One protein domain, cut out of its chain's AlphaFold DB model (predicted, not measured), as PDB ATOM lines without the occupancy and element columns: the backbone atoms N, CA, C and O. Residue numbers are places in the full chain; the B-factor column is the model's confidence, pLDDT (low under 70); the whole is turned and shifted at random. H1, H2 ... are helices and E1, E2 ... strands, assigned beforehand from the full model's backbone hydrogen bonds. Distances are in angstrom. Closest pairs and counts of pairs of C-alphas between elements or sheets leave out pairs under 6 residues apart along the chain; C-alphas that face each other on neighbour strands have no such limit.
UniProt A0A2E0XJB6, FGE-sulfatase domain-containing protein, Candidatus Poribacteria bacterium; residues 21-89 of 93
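This is residues 21 to 89 of the 93 residues of the protein "FGE-sulfatase domain-containing protein" of Candidatus Poribacteria bacterium (UniProt A0A2E0XJB6). There is little regular structure here: a short two-stranded antiparallel ribbon, E1 and E2, runs through the middle of long loops, with tiny helix H1 towards one end and tiny helix H2 towards the other. The printed part has 69 residues, with H1, E1, H2 and E2 in that order; the class is mixed, with 18 residues in named elements. The whole is loose, radius of gyration of the C-alphas 14.8 A, spanning 40 by 28 by 16 A.

Begin at H1, residues 23 to 26, apart from both H2, residues 62 to 65, and E2, residues 80 to 83. E1, residues 52 to 57, is antiparallel to E2 at 141 degrees; look for N 54 and O 81, 2.9 A apart, within hydrogen-bond range. Both helices are too short for an O i to N i+4 pair; each has its one O i to N i+3 pair within range.

Find C-alpha 23 at (-31.736, -5.130, -12.007), where H1 begins its 6.4 A. E1 covers 13.5 A, H2 5.5 A, and E2 10.2 A, ending at C-alpha 83, (-47.224, -1.802, -7.601).

The C-alphas of Asn 27 and Pro 67 are farthest apart, 42.0 A. The printed part has no cut; the links H1 to E1 and H2 to E2 are long. Residues 25 to 27 have pLDDT under 70.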
ATOM      1  N   CYS A  21     -35.867  -9.642  -6.960       84.25
ATOM      2  CA  CYS A  21     -35.432  -9.850  -8.345       84.25
ATOM      3  C   CYS A  21     -35.343  -8.530  -9.131       84.25
ATOM      4  O   CYS A  21     -36.052  -8.361 -10.107       84.25
ATOM      5  N   TYR A  22     -34.538  -7.563  -8.685       84.56
ATOM      6  CA  TYR A  22     -34.293  -6.280  -9.364       84.56
ATOM      7  C   TYR A  22     -33.164  -6.370 -10.398       84.56
ATOM      8  O   TYR A  22     -32.530  -7.413 -10.539       84.56
ATOM      9  N   ASP A  23     -32.908  -5.278 -11.127       83.06
ATOM     10  CA  ASP A  23     -31.736  -5.130 -12.007       83.06
ATOM     11  C   ASP A  23     -31.570  -6.280 -13.008       83.06
ATOM     12  O   ASP A  23     -30.538  -6.942 -13.116       83.06
ATOM     13  N   GLN A  24     -32.635  -6.520 -13.759       72.88
ATOM     14  CA  GLN A  24     -32.793  -7.603 -14.719       72.88
ATOM     15  C   GLN A  24     -32.786  -9.007 -14.092       72.88
ATOM     16  O   GLN A  24     -32.596  -9.975 -14.820       72.88
ATOM     17  N   GLY A  25     -32.939  -9.165 -12.776       64.19
ATOM     18  CA  GLY A  25     -32.850 -10.479 -12.119       64.19
ATOM     19  C   GLY A  25     -31.487 -11.162 -12.307       64.19
ATOM     20  O   GLY A  25     -31.372 -12.381 -12.198       64.19
ATOM     21  N   GLY A  26     -30.454 -10.389 -12.674       65.88
ATOM     22  CA  GLY A  26     -29.142 -10.884 -13.099       65.88
ATOM     23  C   GLY A  26     -29.084 -11.514 -14.503       65.88
ATOM     24  O   GLY A  26     -28.000 -11.882 -14.948       65.88
ATOM     25  N   ASN A  27     -30.203 -11.658 -15.224       69.56
ATOM     26  CA  ASN A  27     -30.281 -12.419 -16.485       69.56
ATOM     27  C   ASN A  27     -31.371 -11.954 -17.483       69.56
ATOM     28  O   ASN A  27     -31.650 -12.650 -18.459       69.56
ATOM     29  N   GLY A  28     -31.959 -10.771 -17.294       80.44
ATOM     30  CA  GLY A  28     -32.907 -10.142 -18.222       80.44
ATOM     31  C   GLY A  28     -34.373 -10.538 -18.062       80.44
ATOM     32  O   GLY A  28     -35.150 -10.258 -18.974       80.44
ATOM     33  N   LYS A  29     -34.766 -11.243 -16.991       86.44
ATOM     34  CA  LYS A  29     -36.076 -11.916 -16.935       86.44
ATOM     35  C   LYS A  29     -36.639 -12.079 -15.513       86.44
ATOM     36  O   LYS A  29     -35.864 -12.057 -14.561       86.44
ATOM     37  N   PRO A  30     -37.959 -12.306 -15.370       89.12
ATOM     38  CA  PRO A  30     -38.561 -12.669 -14.089       89.12
ATOM     39  C   PRO A  30     -38.058 -14.015 -13.547       89.12
ATOM     40  O   PRO A  30     -37.651 -14.908 -14.301       89.12
ATOM     41  N   SER A  31     -38.165 -14.170 -12.229       88.69
ATOM     42  CA  SER A  31     -37.941 -15.429 -11.512       88.69
ATOM     43  C   SER A  31     -39.246 -16.214 -11.374       88.69
ATOM     44  O   SER A  31     -40.343 -15.659 -11.464       88.69
ATOM     45  N   SER A  32     -39.145 -17.519 -11.113       91.75
ATOM     46  CA  SER A  32     -40.310 -18.314 -10.714       91.75
ATOM     47  C   SER A  32     -40.940 -17.724  -9.447       91.75
ATOM     48  O   SER A  32     -40.217 -17.343  -8.526       91.75
ATOM     49  N   VAL A  33     -42.271 -17.652  -9.395       91.94
ATOM     50  CA  VAL A  33     -43.001 -17.150  -8.218       91.94
ATOM     51  C   VAL A  33     -42.602 -17.938  -6.969       91.94
ATOM     52  O   VAL A  33     -42.469 -19.161  -7.027       91.94
ATOM     53  N   GLY A  34     -42.402 -17.236  -5.856       89.06
ATOM     54  CA  GLY A  34     -41.991 -17.831  -4.584       89.06
ATOM     55  C   GLY A  34     -40.498 -18.145  -4.481       89.06
ATOM     56  O   GLY A  34     -40.083 -18.803  -3.533       89.06
ATOM     57  N   SER A  35     -39.677 -17.685  -5.434       86.25
ATOM     58  CA  SER A  35     -38.213 -17.812  -5.317       86.25
ATOM     59  C   SER A  35     -37.645 -16.933  -4.198       86.25
ATOM     60  O   SER A  35     -36.599 -17.250  -3.635       86.25
ATOM     61  N   ASN A  36     -38.329 -15.830  -3.886       81.31
ATOM     62  CA  ASN A  36     -37.984 -14.947  -2.780       81.31
ATOM     63  C   ASN A  36     -38.635 -15.408  -1.481       81.31
ATOM     64  O   ASN A  36     -39.547 -16.228  -1.476       81.31
ATOM     65  N   LYS A  37     -38.180 -14.850  -0.362       85.38
ATOM     66  CA  LYS A  37     -38.824 -15.084   0.927       85.38
ATOM     67  C   LYS A  37     -40.190 -14.390   0.984       85.38
ATOM     68  O   LYS A  37     -40.337 -13.275   0.487       85.38
ATOM     69  N   ASP A  38     -41.162 -15.037   1.613       89.94
ATOM     70  CA  ASP A  38     -42.454 -14.445   1.938       89.94
ATOM     71  C   ASP A  38     -42.338 -13.320   2.978       89.94
ATOM     72  O   ASP A  38     -41.402 -13.258   3.784       89.94
ATOM     73  N   ASN A  39     -43.324 -12.424   2.985       88.81
ATOM     74  CA  ASN A  39     -43.559 -11.540   4.126       88.81
ATOM     75  C   ASN A  39     -44.334 -12.275   5.237       88.81
ATOM     76  O   ASN A  39     -44.763 -13.415   5.076       88.81
ATOM     77  N   GLY A  40     -44.579 -11.622   6.377       88.38
ATOM     78  CA  GLY A  40     -45.295 -12.262   7.489       88.38
ATOM     79  C   GLY A  40     -46.798 -12.513   7.257       88.38
ATOM     80  O   GLY A  40     -47.473 -12.956   8.186       88.38
ATOM     81  N   TYR A  41     -47.316 -12.251   6.051       89.56
ATOM     82  CA  TYR A  41     -48.646 -12.666   5.590       89.56
ATOM     83  C   TYR A  41     -48.610 -13.902   4.671       89.56
ATOM     84  O   TYR A  41     -49.664 -14.329   4.201       89.56
ATOM     85  N   GLY A  42     -47.433 -14.476   4.393       90.94
ATOM     86  CA  GLY A  42     -47.277 -15.592   3.455       90.94
ATOM     87  C   GLY A  42     -47.370 -15.174   1.982       90.94
ATOM     88  O   GLY A  42     -47.657 -16.007   1.123       90.94
ATOM     89  N   LEU A  43     -47.176 -13.883   1.685       91.88
ATOM     90  CA  LEU A  43     -47.167 -13.358   0.321       91.88
ATOM     91  C   LEU A  43     -45.733 -13.271  -0.201       91.88
ATOM     92  O   LEU A  43     -44.851 -12.731   0.471       91.88
ATOM     93  N   TYR A  44     -45.531 -13.759  -1.418       92.00
ATOM     94  CA  TYR A  44     -44.245 -13.788  -2.109       92.00
ATOM     95  C   TYR A  44     -44.158 -12.673  -3.144       92.00
ATOM     96  O   TYR A  44     -45.181 -12.209  -3.633       92.00
ATOM     97  N   ASP A  45     -42.933 -12.270  -3.485       91.62
ATOM     98  CA  ASP A  45     -42.640 -11.371  -4.611       91.62
ATOM     99  C   ASP A  45     -43.360 -10.007  -4.572       91.62
ATOM    100  O   ASP A  45     -43.371  -9.286  -5.560       91.62
ATOM    101  N   MET A  46     -43.860  -9.593  -3.401       91.44
ATOM    102  CA  MET A  46     -44.536  -8.300  -3.195       91.44
ATOM    103  C   MET A  46     -43.647  -7.081  -3.485       91.44
ATOM    104  O   MET A  46     -44.121  -5.945  -3.538       91.44
ATOM    105  N   VAL A  47     -42.340  -7.312  -3.605       87.88
ATOM    106  CA  VAL A  47     -41.341  -6.334  -4.008       87.88
ATOM    107  C   VAL A  47     -40.484  -6.983  -5.087       87.88
ATOM    108  O   VAL A  47     -39.757  -7.940  -4.814       87.88
ATOM    109  N   SER A  48     -40.527  -6.406  -6.286       89.25
ATOM    110  CA  SER A  48     -39.878  -6.871  -7.510       89.25
ATOM    111  C   SER A  48     -40.578  -8.038  -8.224       89.25
ATOM    112  O   SER A  48     -41.778  -8.226  -8.109       89.25
ATOM    113  N   ASN A  49     -39.833  -8.783  -9.044       91.38
ATOM    114  CA  ASN A  49     -40.328  -9.762 -10.005       91.38
ATOM    115  C   ASN A  49     -41.195  -9.104 -11.087       91.38
ATOM    116  O   ASN A  49     -40.658  -8.756 -12.129       91.38
ATOM    117  N   ALA A  50     -42.476  -8.818 -10.867       92.38
ATOM    118  CA  ALA A  50     -43.344  -8.216 -11.881       92.38
ATOM    119  C   ALA A  50     -44.171  -7.054 -11.328       92.38
ATOM    120  O   ALA A  50     -44.566  -7.049 -10.170       92.38
ATOM    121  N   TRP A  51     -44.497  -6.089 -12.195       94.31
ATOM    122  CA  TRP A  51     -45.509  -5.091 -11.856       94.31
ATOM    123  C   TRP A  51     -46.865  -5.764 -11.709       94.31
ATOM    124  O   TRP A  51     -47.315  -6.478 -12.606       94.31
ATOM    125  N   GLU A  52     -47.534  -5.468 -10.604       96.62
ATOM    126  CA  GLU A  52     -48.844  -6.024 -10.293       96.62
ATOM    127  C   GLU A  52     -49.920  -4.956 -10.493       96.62
ATOM    128  O   GLU A  52     -49.929  -3.918  -9.821       96.62
ATOM    129  N   TRP A  53     -50.820  -5.193 -11.450       98.12
ATOM    130  CA  TRP A  53     -51.958  -4.315 -11.722       98.12
ATOM    131  C   TRP A  53     -52.924  -4.271 -10.537       98.12
ATOM    132  O   TRP A  53     -53.314  -5.302  -9.994       98.12
ATOM    133  N   CYS A  54     -53.379  -3.070 -10.197       98.06
ATOM    134  CA  CYS A  54     -54.456  -2.834  -9.244       98.06
ATOM    135  C   CYS A  54     -55.738  -2.413  -9.977       98.06
ATOM    136  O   CYS A  54     -55.704  -1.891 -11.093       98.06
ATOM    137  N   ALA A  55     -56.885  -2.610  -9.325       98.06
ATOM    138  CA  ALA A  55     -58.171  -2.183  -9.870       98.06
ATOM    139  C   ALA A  55     -58.297  -0.650  -9.942       98.06
ATOM    140  O   ALA A  55     -59.047  -0.136 -10.769       98.06
ATOM    141  N   ASP A  56     -57.576   0.087  -9.101       98.44
ATOM    142  CA  ASP A  56     -57.678   1.538  -8.970       98.44
ATOM    143  C   ASP A  56     -57.217   2.296 -10.226       98.44
ATOM    144  O   ASP A  56     -56.259   1.917 -10.912       98.44
ATOM    145  N   TRP A  57     -57.883   3.416 -10.504       98.56
ATOM    146  CA  TRP A  57     -57.336   4.452 -11.379       98.56
ATOM    147  C   TRP A  57     -56.218   5.219 -10.657       98.56
ATOM    148  O   TRP A  57     -56.265   5.407  -9.442       98.56
ATOM    149  N   TYR A  58     -55.201   5.648 -11.400       98.19
ATOM    150  CA  TYR A  58     -54.116   6.472 -10.877       98.19
ATOM    151  C   TYR A  58     -54.523   7.949 -10.838       98.19
ATOM    152  O   TYR A  58     -55.012   8.489 -11.829       98.19
ATOM    153  N   ASP A  59     -54.258   8.583  -9.700       97.94
ATOM    154  CA  ASP A  59     -54.407  10.015  -9.440       97.94
ATOM    155  C   ASP A  59     -53.365  10.386  -8.356       97.94
ATOM    156  O   ASP A  59     -53.399   9.787  -7.272       97.94
ATOM    157  N   PRO A  60     -52.406  11.291  -8.645       97.38
ATOM    158  CA  PRO A  60     -51.342  11.659  -7.706       97.38
ATOM    159  C   PRO A  60     -51.860  12.278  -6.399       97.38
ATOM    160  O   PRO A  60     -51.220  12.161  -5.352       97.38
ATOM    161  N   GLU A  61     -53.023  12.917  -6.439       97.69
ATOM    162  CA  GLU A  61     -53.612  13.671  -5.344       97.69
ATOM    163  C   GLU A  61     -54.611  12.831  -4.540       97.69
ATOM    164  O   GLU A  61     -55.034  13.252  -3.456       97.69
ATOM    165  N   TYR A  62     -54.952  11.620  -5.001       97.81
ATOM    166  CA  TYR A  62     -56.015  10.798  -4.416       97.81
ATOM    167  C   TYR A  62     -55.854  10.582  -2.910       97.81
ATOM    168  O   TYR A  62     -56.827  10.648  -2.165       97.81
ATOM    169  N   TYR A  63     -54.628  10.372  -2.425       97.44
ATOM    170  CA  TYR A  63     -54.395  10.099  -1.003       97.44
ATOM    171  C   TYR A  63     -54.729  11.287  -0.093       97.44
ATOM    172  O   TYR A  63     -55.109  11.063   1.055       97.44
ATOM    173  N   SER A  64     -54.669  12.525  -0.592       97.50
ATOM    174  CA  SER A  64     -55.056  13.717   0.180       97.50
ATOM    175  C   SER A  64     -56.565  13.795   0.455       97.50
ATOM    176  O   SER A  64     -56.987  14.424   1.424       97.50
ATOM    177  N   GLN A  65     -57.368  13.114  -0.367       95.94
ATOM    178  CA  GLN A  65     -58.833  13.145  -0.349       95.94
ATOM    179  C   GLN A  65     -59.476  11.760  -0.141       95.94
ATOM    180  O   GLN A  65     -60.699  11.629  -0.143       95.94
ATOM    181  N   SER A  66     -58.661  10.717   0.032       97.38
ATOM    182  CA  SER A  66     -59.110   9.326   0.091       97.38
ATOM    183  C   SER A  66     -59.945   9.046   1.350       97.38
ATOM    184  O   SER A  66     -59.557   9.451   2.454       97.38
ATOM    185  N   PRO A  67     -61.073   8.315   1.243       97.44
ATOM    186  CA  PRO A  67     -61.786   7.850   2.423       97.44
ATOM    187  C   PRO A  67     -60.921   6.858   3.211       97.44
ATOM    188  O   PRO A  67     -60.234   6.006   2.650       97.44
ATOM    189  N   ARG A  68     -61.002   6.915   4.546       96.81
ATOM    190  CA  ARG A  68     -60.212   6.028   5.421       96.81
ATOM    191  C   ARG A  68     -60.577   4.550   5.293       96.81
ATOM    192  O   ARG A  68     -59.737   3.696   5.549       96.81
ATOM    193  N   GLN A  69     -61.832   4.248   4.976       97.94
ATOM    194  CA  GLN A  69     -62.351   2.883   4.940       97.94
ATOM    195  C   GLN A  69     -62.643   2.483   3.500       97.94
ATOM    196  O   GLN A  69     -63.406   3.158   2.813       97.94
ATOM    197  N   HIS A  70     -62.043   1.371   3.076       96.38
ATOM    198  CA  HIS A  70     -62.247   0.736   1.770       96.38
ATOM    199  C   HIS A  70     -62.184   1.718   0.580       96.38
ATOM    200  O   HIS A  70     -63.140   1.789  -0.202       96.38
ATOM    201  N   PRO A  71     -61.087   2.485   0.428       97.44
ATOM    202  CA  PRO A  71     -60.908   3.338  -0.740       97.44
ATOM    203  C   PRO A  71     -60.875   2.489  -2.015       97.44
ATOM    204  O   PRO A  71     -60.320   1.393  -2.024       97.44
ATOM    205  N   ARG A  72     -61.503   2.990  -3.083       96.94
ATOM    206  CA  ARG A  72     -61.636   2.292  -4.378       96.94
ATOM    207  C   ARG A  72     -60.927   3.015  -5.529       96.94
ATOM    208  O   ARG A  72     -61.197   2.728  -6.694       96.94
ATOM    209  N   GLY A  73     -60.107   4.007  -5.197       97.50
ATOM    210  CA  GLY A  73     -59.510   4.915  -6.164       97.50
ATOM    211  C   GLY A  73     -60.485   5.994  -6.664       97.50
ATOM    212  O   GLY A  73     -61.635   6.082  -6.210       97.50
ATOM    213  N   PRO A  74     -60.019   6.850  -7.584       97.44
ATOM    214  CA  PRO A  74     -60.851   7.775  -8.345       97.44
ATOM    215  C   PRO A  74     -61.895   7.041  -9.193       97.44
ATOM    216  O   PRO A  74     -61.723   5.881  -9.562       97.44
ATOM    217  N   VAL A  75     -62.969   7.739  -9.573       96.94
ATOM    218  CA  VAL A  75     -64.039   7.165 -10.415       96.94
ATOM    219  C   VAL A  75     -63.568   6.927 -11.859       96.94
ATOM    220  O   VAL A  75     -64.043   6.010 -12.530       96.94
ATOM    221  N   ASN A  76     -62.621   7.731 -12.343       97.12
ATOM    222  CA  ASN A  76     -62.060   7.651 -13.687       97.12
ATOM    223  C   ASN A  76     -60.567   8.015 -13.683       97.12
ATOM    224  O   ASN A  76     -60.055   8.561 -12.711       97.12
ATOM    225  N   GLY A  77     -59.880   7.692 -14.774       96.38
ATOM    226  CA  GLY A  77     -58.484   8.047 -14.984       96.38
ATOM    227  C   GLY A  77     -57.987   7.544 -16.333       96.38
ATOM    228  O   GLY A  77     -58.663   6.770 -17.012       96.38
ATOM    229  N   SER A  78     -56.791   7.984 -16.714       98.19
ATOM    230  CA  SER A  78     -56.139   7.559 -17.961       98.19
ATOM    231  C   SER A  78     -55.240   6.335 -17.774       98.19
ATOM    232  O   SER A  78     -54.917   5.653 -18.744       98.19
ATOM    233  N   TYR A  79     -54.841   6.042 -16.533       98.19
ATOM    234  CA  TYR A  79     -53.900   4.975 -16.190       98.19
ATOM    235  C   TYR A  79     -54.391   4.193 -14.979       98.19
ATOM    236  O   TYR A  79     -54.941   4.777 -14.048       98.19
ATOM    237  N   ARG A  80     -54.166   2.880 -14.968       98.31
ATOM    238  CA  ARG A  80     -54.390   2.041 -13.784       98.31
ATOM    239  C   ARG A  80     -53.142   2.019 -12.908       98.31
ATOM    240  O   ARG A  80     -52.028   2.172 -13.407       98.31
ATOM    241  N   VAL A  81     -53.337   1.821 -11.610       98.38
ATOM    242  CA  VAL A  81     -52.236   1.690 -10.650       98.38
ATOM    243  C   VAL A  81     -51.500   0.364 -10.867       98.38
ATOM    244  O   VAL A  81     -52.117  -0.676 -11.093       98.38
ATOM    245  N   VAL A  82     -50.176   0.407 -10.747       97.56
ATOM    246  CA  VAL A  82     -49.277  -0.754 -10.685       97.56
ATOM    247  C   VAL A  82     -48.406  -0.638  -9.439       97.56
ATOM    248  O   VAL A  82     -48.059   0.475  -9.033       97.56
ATOM    249  N   ARG A  83     -48.068  -1.765  -8.809       96.38
ATOM    250  CA  ARG A  83     -47.224  -1.802  -7.601       96.38
ATOM    251  C   ARG A  83     -46.160  -2.900  -7.680       96.38
ATOM    252  O   ARG A  83     -46.094  -3.636  -8.659       96.38
ATOM    253  N   GLY A  84     -45.303  -2.951  -6.662       92.12
ATOM    254  CA  GLY A  84     -44.303  -4.003  -6.458       92.12
ATOM    255  C   GLY A  84     -42.946  -3.724  -7.101       92.12
ATOM    256  O   GLY A  84     -41.919  -3.988  -6.484       92.12
ATOM    257  N   GLY A  85     -42.908  -3.111  -8.287       91.94
ATOM    258  CA  GLY A  85     -41.674  -3.055  -9.080       91.94
ATOM    259  C   GLY A  85     -41.468  -4.356  -9.861       91.94
ATOM    260  O   GLY A  85     -42.271  -5.270  -9.762       91.94
ATOM    261  N   SER A  86     -40.470  -4.424 -10.735       90.75
ATOM    262  CA  SER A  86     -40.241  -5.603 -11.582       90.75
ATOM    263  C   SER A  86     -38.764  -5.942 -11.683       90.75
ATOM    264  O   SER A  86     -37.919  -5.186 -11.203       90.75
ATOM    265  N   TRP A  87     -38.445  -7.010 -12.418       89.19
ATOM    266  CA  TRP A  87     -37.074  -7.284 -12.841       89.19
ATOM    267  C   TRP A  87     -36.435  -6.125 -13.592       89.19
ATOM    268  O   TRP A  87     -35.224  -6.011 -13.591       89.19
ATOM    269  N   TYR A  88     -37.199  -5.208 -14.183       88.38
ATOM    270  CA  TYR A  88     -36.628  -4.031 -14.835       88.38
ATOM    271  C   TYR A  88     -36.375  -2.859 -13.869       88.38
ATOM    272  O   TYR A  88     -35.696  -1.892 -14.220       88.38
ATOM    273  N   THR A  89     -36.931  -2.905 -12.657       87.25
ATOM    274  CA  THR A  89     -36.744  -1.854 -11.658       87.25
ATOM    275  C   THR A  89     -35.309  -1.882 -11.141       87.25
ATOM    276  O   THR A  89     -34.784  -2.940 -10.789       87.25
TER     277      THR A  89